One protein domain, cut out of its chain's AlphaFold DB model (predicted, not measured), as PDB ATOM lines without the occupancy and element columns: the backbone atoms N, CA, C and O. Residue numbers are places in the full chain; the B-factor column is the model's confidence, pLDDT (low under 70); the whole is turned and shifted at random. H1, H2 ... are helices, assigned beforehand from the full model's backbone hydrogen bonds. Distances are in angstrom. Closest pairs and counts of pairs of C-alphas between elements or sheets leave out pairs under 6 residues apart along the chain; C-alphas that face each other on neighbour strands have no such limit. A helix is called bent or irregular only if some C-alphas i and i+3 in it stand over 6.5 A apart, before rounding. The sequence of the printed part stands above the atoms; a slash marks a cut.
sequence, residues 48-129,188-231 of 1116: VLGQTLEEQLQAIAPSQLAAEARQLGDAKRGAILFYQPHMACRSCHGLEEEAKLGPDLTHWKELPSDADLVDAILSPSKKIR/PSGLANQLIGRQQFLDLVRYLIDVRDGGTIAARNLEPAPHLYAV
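This is residues 48 to 129 and 188 to 231 of the 1116 residues of an uncharacterized protein of Bremerella alba (UniProt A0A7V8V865). Shorter helices cluster crosswise about the long helix H7, with H2, H3 and H5 packing on its residues 199 to 210; near residue 215 H7 turns back at a kink. H1 and H6 pack together by the last residue of H5, and H4 makes a corner with H3. The printed part has 126 residues with seven named helices, H1 to H7 in order, and no named strand: all helix. It is compact, with a radius of gyration of the C-alphas of 13.8 A and spans of 42 by 35 by 28 A.

H1, residues 53 to 58, touches H6, residues 191 to 194; their closest C-alphas, Leu 53 and Asn 193, are 5.3 A apart. H2, residues 62 to 72, touches the hub H5, residues 114 to 122, about perpendicular at 74 degrees, with closest C-alphas Ser 63 and Ala 115, 4.8 A. H3, residues 75 to 83, touches H7, residues 198 to 221, at its residues 200 to 210 alone, about perpendicular at 90 degrees, with closest C-alphas Gly 78 and Leu 204, 3.8 A. H3 and H4, residues 89 to 93, touch only at the corner, with closest C-alphas Phe 82 and Cys 89, 5.6 A. Every O i to N i+4 pair is within hydrogen-bond range in H1 to H5, and 18 of 20 in H7; H6 is too short for such a pair.

H1 begins at C-alpha 53 (15.061, -26.070, 29.939). H2 is 15.0 A long, H5 12.7 A and H7 24.3 A. H7 is irregular, with C-alphas 213 and 216 9.6 A apart, and ends at C-alpha 221 (32.809, -2.981, 31.634).

Residues 130 to 187 are not printed; C-alphas 129 and 188 are 14.5 A apart. The link H4 to H5 is long, 20 residues. Mean pLDDT of the printed part is 80.7; residues 48 to 51 and 225 to 231 are among those under 70.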
ATOM      1  N   VAL A  48      13.397 -37.473  27.822       41.59
ATOM      2  CA  VAL A  48      13.792 -36.104  27.408       41.59
ATOM      3  C   VAL A  48      12.776 -35.431  26.464       41.59
ATOM      4  O   VAL A  48      12.835 -34.228  26.221       41.59
ATOM      5  N   LEU A  49      11.785 -36.164  25.951       35.53
ATOM      6  CA  LEU A  49      10.736 -35.589  25.102       35.53
ATOM      7  C   LEU A  49       9.651 -34.928  25.969       35.53
ATOM      8  O   LEU A  49       8.720 -35.592  26.416       35.53
ATOM      9  N   GLY A  50       9.774 -33.614  26.191       46.16
ATOM     10  CA  GLY A  50       8.729 -32.779  26.805       46.16
ATOM     11  C   GLY A  50       9.124 -31.994  28.063       46.16
ATOM     12  O   GLY A  50       8.255 -31.326  28.618       46.16
ATOM     13  N   GLN A  51      10.388 -32.055  28.501       60.25
ATOM     14  CA  GLN A  51      10.887 -31.287  29.653       60.25
ATOM     15  C   GLN A  51      11.325 -29.868  29.262       60.25
ATOM     16  O   GLN A  51      11.946 -29.669  28.212       60.25
ATOM     17  N   THR A  52      11.031 -28.891  30.118       70.50
ATOM     18  CA  THR A  52      11.478 -27.496  29.988       70.50
ATOM     19  C   THR A  52      12.994 -27.371  30.213       70.50
ATOM     20  O   THR A  52      13.626 -28.275  30.755       70.50
ATOM     21  N   LEU A  53      13.614 -26.269  29.770       75.38
ATOM     22  CA  LEU A  53      15.061 -26.070  29.939       75.38
ATOM     23  C   LEU A  53      15.437 -25.997  31.426       75.38
ATOM     24  O   LEU A  53      16.442 -26.566  31.833       75.38
ATOM     25  N   GLU A  54      14.607 -25.356  32.244       84.00
ATOM     26  CA  GLU A  54      14.771 -25.299  33.693       84.00
ATOM     27  C   GLU A  54      14.740 -26.697  34.323       84.00
ATOM     28  O   GLU A  54      15.647 -27.016  35.082       84.00
ATOM     29  N   GLU A  55      13.792 -27.565  33.946       82.44
ATOM     30  CA  GLU A  55      13.735 -28.958  34.431       82.44
ATOM     31  C   GLU A  55      14.996 -29.751  34.045       82.44
ATOM     32  O   GLU A  55      15.542 -30.503  34.855       82.44
ATOM     33  N   GLN A  56      15.502 -29.549  32.824       83.81
ATOM     34  CA  GLN A  56      16.746 -30.178  32.364       83.81
ATOM     35  C   GLN A  56      17.969 -29.688  33.151       83.81
ATOM     36  O   GLN A  56      18.871 -30.473  33.443       83.81
ATOM     37  N   LEU A  57      18.016 -28.396  33.483       88.56
ATOM     38  CA  LEU A  57      19.113 -27.795  34.241       88.56
ATOM     39  C   LEU A  57      19.034 -28.145  35.733       88.56
ATOM     40  O   LEU A  57      20.060 -28.448  36.329       88.56
ATOM     41  N   GLN A  58      17.836 -28.195  36.321       90.50
ATOM     42  CA  GLN A  58      17.600 -28.624  37.707       90.50
ATOM     43  C   GLN A  58      17.975 -30.096  37.945       90.50
ATOM     44  O   GLN A  58      18.291 -30.478  39.072       90.50
ATOM     45  N   ALA A  59      17.982 -30.925  36.896       89.44
ATOM     46  CA  ALA A  59      18.470 -32.302  36.970       89.44
ATOM     47  C   ALA A  59      20.002 -32.402  37.147       89.44
ATOM     48  O   ALA A  59      20.523 -33.494  37.381       89.44
ATOM     49  N   ILE A  60      20.730 -31.289  37.025       90.69
ATOM     50  CA  ILE A  60      22.188 -31.212  37.129       90.69
ATOM     51  C   ILE A  60      22.547 -30.470  38.411       90.69
ATOM     52  O   ILE A  60      21.921 -29.476  38.771       90.69
ATOM     53  N   ALA A  61      23.582 -30.940  39.111       92.19
ATOM     54  CA  ALA A  61      24.037 -30.282  40.328       92.19
ATOM     55  C   ALA A  61      24.447 -28.818  40.037       92.19
ATOM     56  O   ALA A  61      25.248 -28.590  39.124       92.19
ATOM     57  N   PRO A  62      23.988 -27.830  40.830       93.81
ATOM     58  CA  PRO A  62      24.336 -26.419  40.634       93.81
ATOM     59  C   PRO A  62      25.847 -26.155  40.589       93.81
ATOM     60  O   PRO A  62      26.316 -25.339  39.801       93.81
ATOM     61  N   SER A  63      26.630 -26.901  41.375       92.50
ATOM     62  CA  SER A  63      28.098 -26.834  41.372       92.50
ATOM     63  C   SER A  63      28.728 -27.263  40.043       92.50
ATOM     64  O   SER A  63      29.748 -26.707  39.643       92.50
ATOM     65  N   GLN A  64      28.120 -28.218  39.334       93.75
ATOM     66  CA  GLN A  64      28.583 -28.642  38.015       93.75
ATOM     67  C   GLN A  64      28.274 -27.573  36.961       93.75
ATOM     68  O   GLN A  64      29.160 -27.203  36.195       93.75
ATOM     69  N   LEU A  65      27.046 -27.042  36.943       92.69
ATOM     70  CA  LEU A  65      26.668 -25.965  36.019       92.69
ATOM     71  C   LEU A  65      27.522 -24.708  36.230       92.69
ATOM     72  O   LEU A  65      27.924 -24.075  35.260       92.69
ATOM     73  N   ALA A  66      27.854 -24.388  37.480       93.94
ATOM     74  CA  ALA A  66      28.779 -23.314  37.824       93.94
ATOM     75  C   ALA A  66      30.192 -23.530  37.247       93.94
ATOM     76  O   ALA A  66      30.765 -22.618  36.647       93.94
ATOM     77  N   ALA A  67      30.750 -24.736  37.388       89.81
ATOM     78  CA  ALA A  67      32.063 -25.068  36.833       89.81
ATOM     79  C   ALA A  67      32.071 -24.972  35.297       89.81
ATOM     80  O   ALA A  67      32.976 -24.378  34.709       89.81
ATOM     81  N   GLU A  68      31.026 -25.492  34.650       88.06
ATOM     82  CA  GLU A  68      30.850 -25.381  33.202       88.06
ATOM     83  C   GLU A  68      30.678 -23.927  32.754       88.06
ATOM     84  O   GLU A  68      31.252 -23.537  31.740       88.06
ATOM     85  N   ALA A  69      29.955 -23.098  33.510       91.69
ATOM     86  CA  ALA A  69      29.802 -21.678  33.207       91.69
ATOM     87  C   ALA A  69      31.148 -20.946  33.251       91.69
ATOM     88  O   ALA A  69      31.428 -20.126  32.378       91.69
ATOM     89  N   ARG A  70      32.039 -21.283  34.195       89.75
ATOM     90  CA  ARG A  70      33.401 -20.724  34.205       89.75
ATOM     91  C   ARG A  70      34.237 -21.150  33.000       89.75
ATOM     92  O   ARG A  70      35.051 -20.355  32.540       89.75
ATOM     93  N   GLN A  71      34.069 -22.379  32.521       77.44
ATOM     94  CA  GLN A  71      34.890 -22.936  31.446       77.44
ATOM     95  C   GLN A  71      34.381 -22.561  30.046       77.44
ATOM     96  O   GLN A  71      35.175 -22.278  29.148       77.44
ATOM     97  N   LEU A  72      33.063 -22.594  29.855       75.31
ATOM     98  CA  LEU A  72      32.398 -22.536  28.552       75.31
ATOM     99  C   LEU A  72      31.537 -21.283  28.370       75.31
ATOM    100  O   LEU A  72      31.166 -20.974  27.237       75.31
ATOM    101  N   GLY A  73      31.194 -20.585  29.454       78.25
ATOM    102  CA  GLY A  73      30.387 -19.371  29.404       78.25
ATOM    103  C   GLY A  73      31.179 -18.148  28.936       78.25
ATOM    104  O   GLY A  73      32.398 -18.061  29.095       78.25
ATOM    105  N   ASP A  74      30.465 -17.180  28.375       83.75
ATOM    106  CA  ASP A  74      30.984 -15.880  27.948       83.75
ATOM    107  C   ASP A  74      30.211 -14.745  28.624       83.75
ATOM    108  O   ASP A  74      29.003 -14.597  28.430       83.75
ATOM    109  N   ALA A  75      30.917 -13.939  29.419       86.38
ATOM    110  CA  ALA A  75      30.311 -12.875  30.209       86.38
ATOM    111  C   ALA A  75      29.704 -11.753  29.354       86.38
ATOM    112  O   ALA A  75      28.699 -11.182  29.763       86.38
ATOM    113  N   LYS A  76      30.253 -11.446  28.169       77.62
ATOM    114  CA  LYS A  76      29.699 -10.397  27.295       77.62
ATOM    115  C   LYS A  76      28.382 -10.853  26.672       77.62
ATOM    116  O   LYS A  76      27.392 -10.126  26.710       77.62
ATOM    117  N   ARG A  77      28.320 -12.101  26.189       80.56
ATOM    118  CA  ARG A  77      27.047 -12.697  25.733       80.56
ATOM    119  C   ARG A  77      26.034 -12.802  26.873       80.56
ATOM    120  O   ARG A  77      24.854 -12.519  26.673       80.56
ATOM    121  N   GLY A  78      26.497 -13.167  28.068       86.88
ATOM    122  CA  GLY A  78      25.686 -13.191  29.282       86.88
ATOM    123  C   GLY A  78      25.115 -11.827  29.654       86.88
ATOM    124  O   GLY A  78      23.948 -11.736  30.030       86.88
ATOM    125  N   ALA A  79      25.900 -10.762  29.481       89.06
ATOM    126  CA  ALA A  79      25.460  -9.395  29.714       89.06
ATOM    127  C   ALA A  79      24.352  -8.987  28.738       89.06
ATOM    128  O   ALA A  79      23.328  -8.467  29.168       89.06
ATOM    129  N   ILE A  80      24.489  -9.302  27.443       79.44
ATOM    130  CA  ILE A  80      23.422  -9.059  26.456       79.44
ATOM    131  C   ILE A  80      22.108  -9.687  26.926       79.44
ATOM    132  O   ILE A  80      21.083  -9.014  26.877       79.44
ATOM    133  N   LEU A  81      22.139 -10.931  27.427       83.94
ATOM    134  CA  LEU A  81      20.967 -11.621  27.983       83.94
ATOM    135  C   LEU A  81      20.418 -10.909  29.228       83.94
ATOM    136  O   LEU A  81      19.219 -10.662  29.305       83.94
ATOM    137  N   PHE A  82      21.275 -10.529  30.177       89.19
ATOM    138  CA  PHE A  82      20.873  -9.818  31.396       89.19
ATOM    139  C   PHE A  82      20.188  -8.468  31.108       89.19
ATOM    140  O   PHE A  82      19.254  -8.077  31.813       89.19
ATOM    141  N   TYR A  83      20.636  -7.768  30.063       84.44
ATOM    142  CA  TYR A  83      20.107  -6.469  29.641       84.44
ATOM    143  C   TYR A  83      18.875  -6.570  28.732       84.44
ATOM    144  O   TYR A  83      18.240  -5.546  28.465       84.44
ATOM    145  N   GLN A  84      18.490  -7.772  28.284       75.62
ATOM    146  CA  GLN A  84      17.287  -7.940  27.477       75.62
ATOM    147  C   GLN A  84      16.033  -7.510  28.257       75.62
ATOM    148  O   GLN A  84      15.769  -8.059  29.333       75.62
ATOM    149  N   PRO A  85      15.181  -6.624  27.703       66.69
ATOM    150  CA  PRO A  85      13.977  -6.169  28.401       66.69
ATOM    151  C   PRO A  85      13.012  -7.296  28.792       66.69
ATOM    152  O   PRO A  85      12.327  -7.187  29.802       66.69
ATOM    153  N   HIS A  86      12.982  -8.400  28.034       66.00
ATOM    154  CA  HIS A  86      12.132  -9.551  28.353       66.00
ATOM    155  C   HIS A  86      12.645 -10.406  29.520       66.00
ATOM    156  O   HIS A  86      11.825 -11.018  30.197       66.00
ATOM    157  N   MET A  87      13.960 -10.412  29.779       72.94
ATOM    158  CA  MET A  87      14.562 -11.129  30.912       72.94
ATOM    159  C   MET A  87      14.309 -10.415  32.246       72.94
ATOM    160  O   MET A  87      14.431 -11.030  33.303       72.94
ATOM    161  N   ALA A  88      13.977  -9.117  32.204       73.25
ATOM    162  CA  ALA A  88      13.687  -8.241  33.344       73.25
ATOM    163  C   ALA A  88      14.782  -8.164  34.435       73.25
ATOM    164  O   ALA A  88      14.613  -7.443  35.419       73.25
ATOM    165  N   CYS A  89      15.929  -8.836  34.263       85.12
ATOM    166  CA  CYS A  89      16.997  -8.882  35.260       85.12
ATOM    167  C   CYS A  89      17.502  -7.474  35.599       85.12
ATOM    168  O   CYS A  89      17.585  -7.120  36.775       85.12
ATOM    169  N   ARG A  90      17.752  -6.635  34.581       84.00
ATOM    170  CA  ARG A  90      18.187  -5.240  34.764       84.00
ATOM    171  C   ARG A  90      17.179  -4.390  35.545       84.00
ATOM    172  O   ARG A  90      17.597  -3.549  36.331       84.00
ATOM    173  N   SER A  91      15.876  -4.601  35.369       75.06
ATOM    174  CA  SER A  91      14.846  -3.817  36.066       75.06
ATOM    175  C   SER A  91      14.862  -4.047  37.579       75.06
ATOM    176  O   SER A  91      14.532  -3.142  38.338       75.06
ATOM    177  N   CYS A  92      15.275  -5.235  38.030       79.69
ATOM    178  CA  CYS A  92      15.368  -5.559  39.454       79.69
ATOM    179  C   CYS A  92      16.784  -5.387  40.028       79.69
ATOM    180  O   CYS A  92      16.912  -5.087  41.214       79.69
ATOM    181  N   HIS A  93      17.820  -5.581  39.207       85.94
ATOM    182  CA  HIS A  93      19.226  -5.684  39.621       85.94
ATOM    183  C   HIS A  93      20.160  -4.655  38.955       85.94
ATOM    184  O   HIS A  93      21.379  -4.826  38.966       85.94
ATOM    185  N   GLY A  94      19.608  -3.615  38.330       76.81
ATOM    186  CA  GLY A  94      20.369  -2.565  37.654       76.81
ATOM    187  C   GLY A  94      21.258  -1.746  38.596       76.81
ATOM    188  O   GLY A  94      21.168  -1.838  39.821       76.81
ATOM    189  N   LEU A  95      22.136  -0.924  38.015       74.44
ATOM    190  CA  LEU A  95      23.066  -0.086  38.780       74.44
ATOM    191  C   LEU A  95      22.388   1.139  39.423       74.44
ATOM    192  O   LEU A  95      22.850   1.588  40.469       74.44
ATOM    193  N   GLU A  96      21.285   1.633  38.857       67.75
ATOM    194  CA  GLU A  96      20.552   2.825  39.322       67.75
ATOM    195  C   GLU A  96      19.814   2.567  40.656       67.75
ATOM    196  O   GLU A  96      19.173   1.531  40.819       67.75
ATOM    197  N   GLU A  97      19.938   3.468  41.642       55.38
ATOM    198  CA  GLU A  97      19.440   3.262  43.022       55.38
ATOM    199  C   GLU A  97      17.915   3.364  43.179       55.38
ATOM    200  O   GLU A  97      17.335   2.787  44.104       55.38
ATOM    201  N   GLU A  98      17.244   4.077  42.285       50.34
ATOM    202  CA  GLU A  98      15.823   4.372  42.408       50.34
ATOM    203  C   GLU A  98      15.002   3.179  41.892       50.34
ATOM    204  O   GLU A  98      14.928   2.930  40.696       50.34
ATOM    205  N   ALA A  99      14.369   2.450  42.823       53.47
ATOM    206  CA  ALA A  99      13.433   1.338  42.585       53.47
ATOM    207  C   ALA A  99      13.997  -0.091  42.377       53.47
ATOM    208  O   ALA A  99      13.348  -0.920  41.735       53.47
ATOM    209  N   LYS A 100      15.138  -0.454  42.989       67.06
ATOM    210  CA  LYS A 100      15.622  -1.856  42.979       67.06
ATOM    211  C   LYS A 100      14.695  -2.801  43.762       67.06
ATOM    212  O   LYS A 100      14.566  -2.688  44.982       67.06
ATOM    213  N   LEU A 101      14.098  -3.776  43.074       73.44
ATOM    214  CA  LEU A 101      13.305  -4.858  43.683       73.44
ATOM    215  C   LEU A 101      14.160  -6.067  44.109       73.44
ATOM    216  O   LEU A 101      13.736  -6.830  44.974       73.44
ATOM    217  N   GLY A 102      15.357  -6.235  43.534       78.88
ATOM    218  CA  GLY A 102      16.294  -7.317  43.851       78.88
ATOM    219  C   GLY A 102      17.559  -6.839  44.581       78.88
ATOM    220  O   GLY A 102      17.800  -5.633  44.685       78.88
ATOM    221  N   PRO A 103      18.385  -7.764  45.110       82.75
ATOM    222  CA  PRO A 103      19.672  -7.430  45.711       82.75
ATOM    223  C   PRO A 103      20.624  -6.778  44.711       82.75
ATOM    224  O   PRO A 103      20.636  -7.125  43.528       82.75
ATOM    225  N   ASP A 104      21.461  -5.880  45.231       86.25
ATOM    226  CA  ASP A 104      22.585  -5.327  44.489       86.25
ATOM    227  C   ASP A 104      23.587  -6.444  44.161       86.25
ATOM    228  O   ASP A 104      24.131  -7.092  45.059       86.25
ATOM    229  N   LEU A 105      23.801  -6.685  42.867       89.62
ATOM    230  CA  LEU A 105      24.697  -7.731  42.381       89.62
ATOM    231  C   LEU A 105      26.168  -7.301  42.387       89.62
ATOM    232  O   LEU A 105      27.040  -8.157  42.231       89.62
ATOM    233  N   THR A 106      26.459  -6.013  42.593       88.00
ATOM    234  CA  THR A 106      27.830  -5.487  42.616       88.00
ATOM    235  C   THR A 106      28.401  -5.335  44.023       88.00
ATOM    236  O   THR A 106      29.613  -5.178  44.166       88.00
ATOM    237  N   HIS A 107      27.563  -5.396  45.067       85.25
ATOM    238  CA  HIS A 107      27.984  -5.235  46.461       85.25
ATOM    239  C   HIS A 107      27.380  -6.310  47.368       85.25
ATOM    240  O   HIS A 107      26.170  -6.382  47.581       85.25
ATOM    241  N   TRP A 108      28.245  -7.117  47.984       81.06
ATOM    242  CA  TRP A 108      27.836  -8.249  48.816       81.06
ATOM    243  C   TRP A 108      28.342  -8.088  50.251       81.06
ATOM    244  O   TRP A 108      29.542  -7.977  50.476       81.06
ATOM    245  N   LYS A 109      27.432  -8.125  51.238       78.00
ATOM    246  CA  LYS A 109      27.810  -8.262  52.663       78.00
ATOM    247  C   LYS A 109      28.394  -9.647  52.960       78.00
ATOM    248  O   LYS A 109      29.369  -9.770  53.686       78.00
ATOM    249  N   GLU A 110      27.793 -10.670  52.356       82.69
ATOM    250  CA  GLU A 110      28.266 -12.054  52.319       82.69
ATOM    251  C   GLU A 110      28.205 -12.516  50.860       82.69
ATOM    252  O   GLU A 110      27.161 -12.359  50.211       82.69
ATOM    253  N   LEU A 111      29.332 -13.011  50.341       83.06
ATOM    254  CA  LEU A 111      29.504 -13.397  48.939       83.06
ATOM    255  C   LEU A 111      28.820 -14.748  48.657       83.06
ATOM    256  O   LEU A 111      29.187 -15.743  49.285       83.06
ATOM    257  N   PRO A 112      27.862 -14.820  47.713       89.44
ATOM    258  CA  PRO A 112      27.263 -16.083  47.300       89.44
ATOM    259  C   PRO A 112      28.275 -16.912  46.504       89.44
ATOM    260  O   PRO A 112      29.038 -16.370  45.700       89.44
ATOM    261  N   SER A 113      28.264 -18.233  46.677       93.69
ATOM    262  CA  SER A 113      29.059 -19.139  45.839       93.69
ATOM    263  C   SER A 113      28.538 -19.168  44.395       93.69
ATOM    264  O   SER A 113      27.415 -18.751  44.116       93.69
ATOM    265  N   ASP A 114      29.331 -19.680  43.446       94.75
ATOM    266  CA  ASP A 114      28.872 -19.830  42.053       94.75
ATOM    267  C   ASP A 114      27.620 -20.724  41.969       94.75
ATOM    268  O   ASP A 114      26.715 -20.472  41.178       94.75
ATOM    269  N   ALA A 115      27.551 -21.746  42.828       94.69
ATOM    270  CA  ALA A 115      26.400 -22.633  42.933       94.69
ATOM    271  C   ALA A 115      25.162 -21.910  43.488       94.69
ATOM    272  O   ALA A 115      24.061 -22.185  43.021       94.69
ATOM    273  N   ASP A 116      25.331 -20.965  44.423       92.44
ATOM    274  CA  ASP A 116      24.223 -20.146  44.935       92.44
ATOM    275  C   ASP A 116      23.632 -19.247  43.836       92.44
ATOM    276  O   ASP A 116      22.418 -19.063  43.790       92.44
ATOM    277  N   LEU A 117      24.464 -18.717  42.926       93.31
ATOM    278  CA  LEU A 117      23.990 -17.936  41.773       93.31
ATOM    279  C   LEU A 117      23.176 -18.801  40.800       93.31
ATOM    280  O   LEU A 117      22.125 -18.374  40.328       93.31
ATOM    281  N   VAL A 118      23.631 -20.028  40.530       95.25
ATOM    282  CA  VAL A 118      22.890 -21.002  39.712       95.25
ATOM    283  C   VAL A 118      21.550 -21.361  40.365       95.25
ATOM    284  O   VAL A 118      20.514 -21.324  39.699       95.25
ATOM    285  N   ASP A 119      21.555 -21.655  41.668       92.19
ATOM    286  CA  ASP A 119      20.348 -21.998  42.431       92.19
ATOM    287  C   ASP A 119      19.352 -20.831  42.486       92.19
ATOM    288  O   ASP A 119      18.148 -21.056  42.384       92.19
ATOM    289  N   ALA A 120      19.825 -19.586  42.594       90.44
ATOM    290  CA  ALA A 120      18.960 -18.409  42.612       90.44
ATOM    291  C   ALA A 120      18.166 -18.239  41.304       90.44
ATOM    292  O   ALA A 120      17.009 -17.829  41.344       90.44
ATOM    293  N   ILE A 121      18.751 -18.594  40.154       91.00
ATOM    294  CA  ILE A 121      18.077 -18.511  38.848       91.00
ATOM    295  C   ILE A 121      17.133 -19.698  38.632       91.00
ATOM    296  O   ILE A 121      16.029 -19.514  38.123       91.00
ATOM    297  N   LEU A 122      17.558 -20.912  39.000       90.38
ATOM    298  CA  LEU A 122      16.781 -22.139  38.777       90.38
ATOM    299  C   LEU A 122      15.710 -22.384  39.843       90.38
ATOM    300  O   LEU A 122      14.813 -23.200  39.640       90.38
ATOM    301  N   SER A 123      15.828 -21.782  41.025       89.06
ATOM    302  CA  SER A 123      14.961 -22.042  42.178       89.06
ATOM    303  C   SER A 123      14.852 -20.813  43.101       89.06
ATOM    304  O   SER A 123      15.185 -20.899  44.287       89.06
ATOM    305  N   PRO A 124      14.334 -19.671  42.608       85.75
ATOM    306  CA  PRO A 124      14.350 -18.392  43.330       85.75
ATOM    307  C   PRO A 124      13.607 -18.409  44.679       85.75
ATOM    308  O   PRO A 124      13.987 -17.687  45.597       85.75
ATOM    309  N   SER A 125      12.581 -19.253  44.838       84.50
ATOM    310  CA  SER A 125      11.822 -19.387  46.098       84.50
ATOM    311  C   SER A 125      12.438 -20.377  47.100       84.50
ATOM    312  O   SER A 125      11.958 -20.478  48.224       84.50
ATOM    313  N   LYS A 126      13.493 -21.123  46.732       84.38
ATOM    314  CA  LYS A 126      14.138 -22.119  47.617       84.38
ATOM    315  C   LYS A 126      14.859 -21.460  48.792       84.38
ATOM    316  O   LYS A 126      14.925 -22.033  49.877       84.38
ATOM    317  N   LYS A 127      15.421 -20.270  48.566       81.44
ATOM    318  CA  LYS A 127      16.125 -19.475  49.573       81.44
ATOM    319  C   LYS A 127      15.936 -17.990  49.264       81.44
ATOM    320  O   LYS A 127      16.655 -17.432  48.442       81.44
ATOM    321  N   ILE A 128      14.974 -17.363  49.935       77.81
ATOM    322  CA  ILE A 128      14.737 -15.917  49.840       77.81
ATOM    323  C   ILE A 128      15.699 -15.210  50.802       77.81
ATOM    324  O   ILE A 128      15.869 -15.628  51.948       77.81
ATOM    325  N   ARG A 129      16.392 -14.173  50.322       73.00
ATOM    326  CA  ARG A 129      17.363 -13.425  51.130       73.00
ATOM    327  C   ARG A 129      16.641 -12.466  52.077       73.00
ATOM    328  O   ARG A 129      15.722 -11.774  51.653       73.00
ATOM    329  N   PRO A 188      10.760 -14.099  39.424       75.31
ATOM    330  CA  PRO A 188       9.901 -15.092  38.781       75.31
ATOM    331  C   PRO A 188      10.541 -16.484  38.689       75.31
ATOM    332  O   PRO A 188      11.721 -16.619  38.372       75.31
ATOM    333  N   SER A 189       9.752 -17.542  38.899       76.81
ATOM    334  CA  SER A 189      10.148 -18.905  38.520       76.81
ATOM    335  C   SER A 189      10.165 -19.064  36.997       76.81
ATOM    336  O   SER A 189       9.388 -18.404  36.305       76.81
ATOM    337  N   GLY A 190      10.990 -19.963  36.458       74.75
ATOM    338  CA  GLY A 190      11.015 -20.223  35.020       74.75
ATOM    339  C   GLY A 190      11.880 -19.243  34.229       74.75
ATOM    340  O   GLY A 190      11.811 -19.245  33.003       74.75
ATOM    341  N   LEU A 191      12.712 -18.413  34.871       76.75
ATOM    342  CA  LEU A 191      13.589 -17.469  34.159       76.75
ATOM    343  C   LEU A 191      14.552 -18.188  33.207       76.75
ATOM    344  O   LEU A 191      14.745 -17.753  32.073       76.75
ATOM    345  N   ALA A 192      15.082 -19.346  33.612       81.38
ATOM    346  CA  ALA A 192      15.937 -20.157  32.748       81.38
ATOM    347  C   ALA A 192      15.214 -20.632  31.475       81.38
ATOM    348  O   ALA A 192      15.854 -20.869  30.454       81.38
ATOM    349  N   ASN A 193      13.881 -20.725  31.494       74.38
ATOM    350  CA  ASN A 193      13.093 -21.141  30.338       74.38
ATOM    351  C   ASN A 193      12.988 -20.073  29.243       74.38
ATOM    352  O   ASN A 193      12.645 -20.432  28.111       74.38
ATOM    353  N   GLN A 194      13.307 -18.812  29.546       67.50
ATOM    354  CA  GLN A 194      13.363 -17.723  28.565       67.50
ATOM    355  C   GLN A 194      14.611 -17.797  27.671       67.50
ATOM    356  O   GLN A 194      14.665 -17.169  26.618       67.50
ATOM    357  N   LEU A 195      15.598 -18.608  28.057       71.38
ATOM    358  CA  LEU A 195      16.819 -18.822  27.294       71.38
ATOM    359  C   LEU A 195      16.596 -19.854  26.175       71.38
ATOM    360  O   LEU A 195      15.831 -20.817  26.312       71.38
ATOM    361  N   ILE A 196      17.307 -19.676  25.060       59.88
ATOM    362  CA  ILE A 196      17.211 -20.528  23.863       59.88
ATOM    363  C   ILE A 196      17.821 -21.917  24.117       59.88
ATOM    364  O   ILE A 196      17.411 -22.903  23.506       59.88
ATOM    365  N   GLY A 197      18.779 -22.027  25.040       73.88
ATOM    366  CA  GLY A 197      19.400 -23.300  25.395       73.88
ATOM    367  C   GLY A 197      20.445 -23.182  26.501       73.88
ATOM    368  O   GLY A 197      20.761 -22.089  26.968       73.88
ATOM    369  N   ARG A 198      21.027 -24.328  26.881       85.00
ATOM    370  CA  ARG A 198      22.038 -24.442  27.950       85.00
ATOM    371  C   ARG A 198      23.186 -23.442  27.803       85.00
ATOM    372  O   ARG A 198      23.592 -22.866  28.799       85.00
ATOM    373  N   GLN A 199      23.696 -23.209  26.591       83.94
ATOM    374  CA  GLN A 199      24.840 -22.310  26.402       83.94
ATOM    375  C   GLN A 199      24.536 -20.873  26.848       83.94
ATOM    376  O   GLN A 199      25.363 -20.265  27.514       83.94
ATOM    377  N   GLN A 200      23.338 -20.357  26.565       82.25
ATOM    378  CA  GLN A 200      22.937 -19.030  27.041       82.25
ATOM    379  C   GLN A 200      22.807 -18.980  28.567       82.25
ATOM    380  O   GLN A 200      23.124 -17.963  29.173       82.25
ATOM    381  N   PHE A 201      22.393 -20.082  29.201       92.00
ATOM    382  CA  PHE A 201      22.387 -20.183  30.662       92.00
ATOM    383  C   PHE A 201      23.807 -20.120  31.230       92.00
ATOM    384  O   PHE A 201      24.053 -19.368  32.169       92.00
ATOM    385  N   LEU A 202      24.755 -20.846  30.630       90.81
ATOM    386  CA  LEU A 202      26.165 -20.791  31.023       90.81
ATOM    387  C   LEU A 202      26.762 -19.391  30.818       90.81
ATOM    388  O   LEU A 202      27.485 -18.913  31.687       90.81
ATOM    389  N   ASP A 203      26.432 -18.721  29.711       85.94
ATOM    390  CA  ASP A 203      26.856 -17.344  29.431       85.94
ATOM    391  C   ASP A 203      26.289 -16.361  30.479       85.94
ATOM    392  O   ASP A 203      27.039 -15.570  31.054       85.94
ATOM    393  N   LEU A 204      24.992 -16.451  30.807       94.69
ATOM    394  CA  LEU A 204      24.346 -15.621  31.834       94.69
ATOM    395  C   LEU A 204      24.951 -15.850  33.228       94.69
ATOM    396  O   LEU A 204      25.262 -14.891  33.934       94.69
ATOM    397  N   VAL A 205      25.161 -17.108  33.625       96.88
ATOM    398  CA  VAL A 205      25.807 -17.443  34.904       96.88
ATOM    399  C   VAL A 205      27.245 -16.927  34.930       96.88
ATOM    400  O   VAL A 205      27.674 -16.384  35.947       96.88
ATOM    401  N   ARG A 206      27.981 -17.026  33.813       96.56
ATOM    402  CA  ARG A 206      29.335 -16.474  33.700       96.56
ATOM    403  C   ARG A 206      29.352 -14.960  33.912       96.56
ATOM    404  O   ARG A 206      30.205 -14.479  34.650       96.56
ATOM    405  N   TYR A 207      28.406 -14.231  33.323       96.00
ATOM    406  CA  TYR A 207      28.244 -12.795  33.565       96.00
ATOM    407  C   TYR A 207      28.016 -12.486  35.051       96.00
ATOM    408  O   TYR A 207      28.705 -11.641  35.614       96.00
ATOM    409  N   LEU A 208      27.105 -13.204  35.714       95.81
ATOM    410  CA  LEU A 208      26.804 -12.979  37.132       95.81
ATOM    411  C   LEU A 208      27.995 -13.283  38.049       95.81
ATOM    412  O   LEU A 208      28.213 -12.565  39.023       95.81
ATOM    413  N   ILE A 209      28.772 -14.323  37.733       95.69
ATOM    414  CA  ILE A 209      30.021 -14.643  38.432       95.69
ATOM    415  C   ILE A 209      31.018 -13.487  38.289       95.69
ATOM    416  O   ILE A 209      31.558 -13.025  39.292       95.69
ATOM    417  N   ASP A 210      31.224 -12.990  37.069       94.12
ATOM    418  CA  ASP A 210      32.206 -11.937  36.797       94.12
ATOM    419  C   ASP A 210      31.781 -10.589  37.415       94.12
ATOM    420  O   ASP A 210      32.619  -9.865  37.955       94.12
ATOM    421  N   VAL A 211      30.477 -10.284  37.437       93.38
ATOM    422  CA  VAL A 211      29.921  -9.113  38.140       93.38
ATOM    423  C   VAL A 211      30.056  -9.238  39.658       93.38
ATOM    424  O   VAL A 211      30.435  -8.266  40.309       93.38
ATOM    425  N   ARG A 212      29.795 -10.414  40.242       93.69
ATOM    426  CA  ARG A 212      29.994 -10.646  41.682       93.69
ATOM    427  C   ARG A 212      31.467 -10.480  42.069       93.69
ATOM    428  O   ARG A 212      31.753  -9.842  43.079       93.69
ATOM    429  N   ASP A 213      32.373 -11.060  41.283       91.06
ATOM    430  CA  ASP A 213      33.812 -11.096  41.577       91.06
ATOM    431  C   ASP A 213      34.483  -9.728  41.343       91.06
ATOM    432  O   ASP A 213      35.384  -9.349  42.091       91.06
ATOM    433  N   GLY A 214      34.042  -8.972  40.330       85.12
ATOM    434  CA  GLY A 214      34.624  -7.676  39.955       85.12
ATOM    435  C   GLY A 214      33.804  -6.434  40.338       85.12
ATOM    436  O   GLY A 214      34.233  -5.309  40.062       85.12
ATOM    437  N   GLY A 215      32.636  -6.611  40.957       87.69
ATOM    438  CA  GLY A 215      31.773  -5.540  41.456       87.69
ATOM    439  C   GLY A 215      31.334  -4.538  40.382       87.69
ATOM    440  O   GLY A 215      31.146  -4.868  39.209       87.69
ATOM    441  N   THR A 216      31.181  -3.271  40.782       86.00
ATOM    442  CA  THR A 216      30.668  -2.188  39.921       86.00
ATOM    443  C   THR A 216      31.526  -1.955  38.677       86.00
ATOM    444  O   THR A 216      31.002  -1.570  37.634       86.00
ATOM    445  N   ILE A 217      32.838  -2.199  38.765       82.06
ATOM    446  CA  ILE A 217      33.759  -2.045  37.631       82.06
ATOM    447  C   ILE A 217      33.470  -3.118  36.578       82.06
ATOM    448  O   ILE A 217      33.289  -2.785  35.411       82.06
ATOM    449  N   ALA A 218      33.362  -4.388  36.982       84.69
ATOM    450  CA  ALA A 218      33.023  -5.463  36.052       84.69
ATOM    451  C   ALA A 218      31.628  -5.281  35.441       84.69
ATOM    452  O   ALA A 218      31.480  -5.456  34.237       84.69
ATOM    453  N   ALA A 219      30.634  -4.859  36.231       85.25
ATOM    454  CA  ALA A 219      29.290  -4.579  35.722       85.25
ATOM    455  C   ALA A 219      29.279  -3.489  34.639       85.25
ATOM    456  O   ALA A 219      28.637  -3.670  33.611       85.25
ATOM    457  N   ARG A 220      30.023  -2.392  34.836       83.62
ATOM    458  CA  ARG A 220      30.137  -1.318  33.835       83.62
ATOM    459  C   ARG A 220      30.913  -1.750  32.594       83.62
ATOM    460  O   ARG A 220      30.511  -1.417  31.491       83.62
ATOM    461  N   ASN A 221      31.993  -2.512  32.760       79.75
ATOM    462  CA  ASN A 221      32.809  -2.981  31.634       79.75
ATOM    463  C   ASN A 221      32.105  -4.051  30.787       79.75
ATOM    464  O   ASN A 221      32.456  -4.256  29.628       79.75
ATOM    465  N   LEU A 222      31.165  -4.784  31.383       85.88
ATOM    466  CA  LEU A 222      30.376  -5.807  30.706       85.88
ATOM    467  C   LEU A 222      29.038  -5.270  30.187       85.88
ATOM    468  O   LEU A 222      28.339  -6.017  29.509       85.88
ATOM    469  N   GLU A 223      28.670  -4.020  30.484       84.31
ATOM    470  CA  GLU A 223      27.430  -3.421  29.994       84.31
ATOM    471  C   GLU A 223      27.422  -3.419  28.452       84.31
ATOM    472  O   GLU A 223      28.314  -2.840  27.828       84.31
ATOM    473  N   PRO A 224      26.452  -4.096  27.809       76.25
ATOM    474  CA  PRO A 224      26.414  -4.194  26.358       76.25
ATOM    475  C   PRO A 224      26.046  -2.847  25.728       76.25
ATOM    476  O   PRO A 224      25.420  -1.989  26.350       76.25
ATOM    477  N   ALA A 225      26.378  -2.661  24.451       65.06
ATOM    478  CA  ALA A 225      25.939  -1.479  23.717       65.06
ATOM    479  C   ALA A 225      24.395  -1.464  23.566       65.06
ATOM    480  O   ALA A 225      23.813  -2.504  23.246       65.06
ATOM    481  N   PRO A 226      23.711  -0.305  23.702       66.00
ATOM    482  CA  PRO A 226      22.243  -0.219  23.694       66.00
ATOM    483  C   PRO A 226      21.531  -0.882  22.512       66.00
ATOM    484  O   PRO A 226      20.449  -1.441  22.674       66.00
ATOM    485  N   HIS A 227      22.136  -0.863  21.324       55.28
ATOM    486  CA  HIS A 227      21.546  -1.448  20.118       55.28
ATOM    487  C   HIS A 227      21.451  -2.987  20.165       55.28
ATOM    488  O   HIS A 227      20.665  -3.558  19.416       55.28
ATOM    489  N   LEU A 228      22.196  -3.656  21.054       51.16
ATOM    490  CA  LEU A 228      22.180  -5.118  21.221       51.16
ATOM    491  C   LEU A 228      20.974  -5.622  22.039       51.16
ATOM    492  O   LEU A 228      20.683  -6.819  22.046       51.16
ATOM    493  N   TYR A 229      20.267  -4.727  22.736       63.50
ATOM    494  CA  TYR A 229      19.090  -5.058  23.556       63.50
ATOM    495  C   TYR A 229      17.929  -4.061  23.400       63.50
ATOM    496  O   TYR A 229      16.925  -4.157  24.110       63.50
ATOM    497  N   ALA A 230      18.029  -3.109  22.468       51.44
ATOM    498  CA  ALA A 230      16.948  -2.189  22.145       51.44
ATOM    499  C   ALA A 230      15.768  -2.949  21.516       51.44
ATOM    500  O   ALA A 230      15.863  -3.504  20.422       51.44
ATOM    501  N   VAL A 231      14.626  -2.961  22.206       53.47
ATOM    502  CA  VAL A 231      13.372  -3.509  21.673       53.47
ATOM    503  C   VAL A 231      12.735  -2.469  20.754       53.47
ATOM    504  O   VAL A 231      12.673  -1.288  21.099       53.47
TER     505      VAL A 231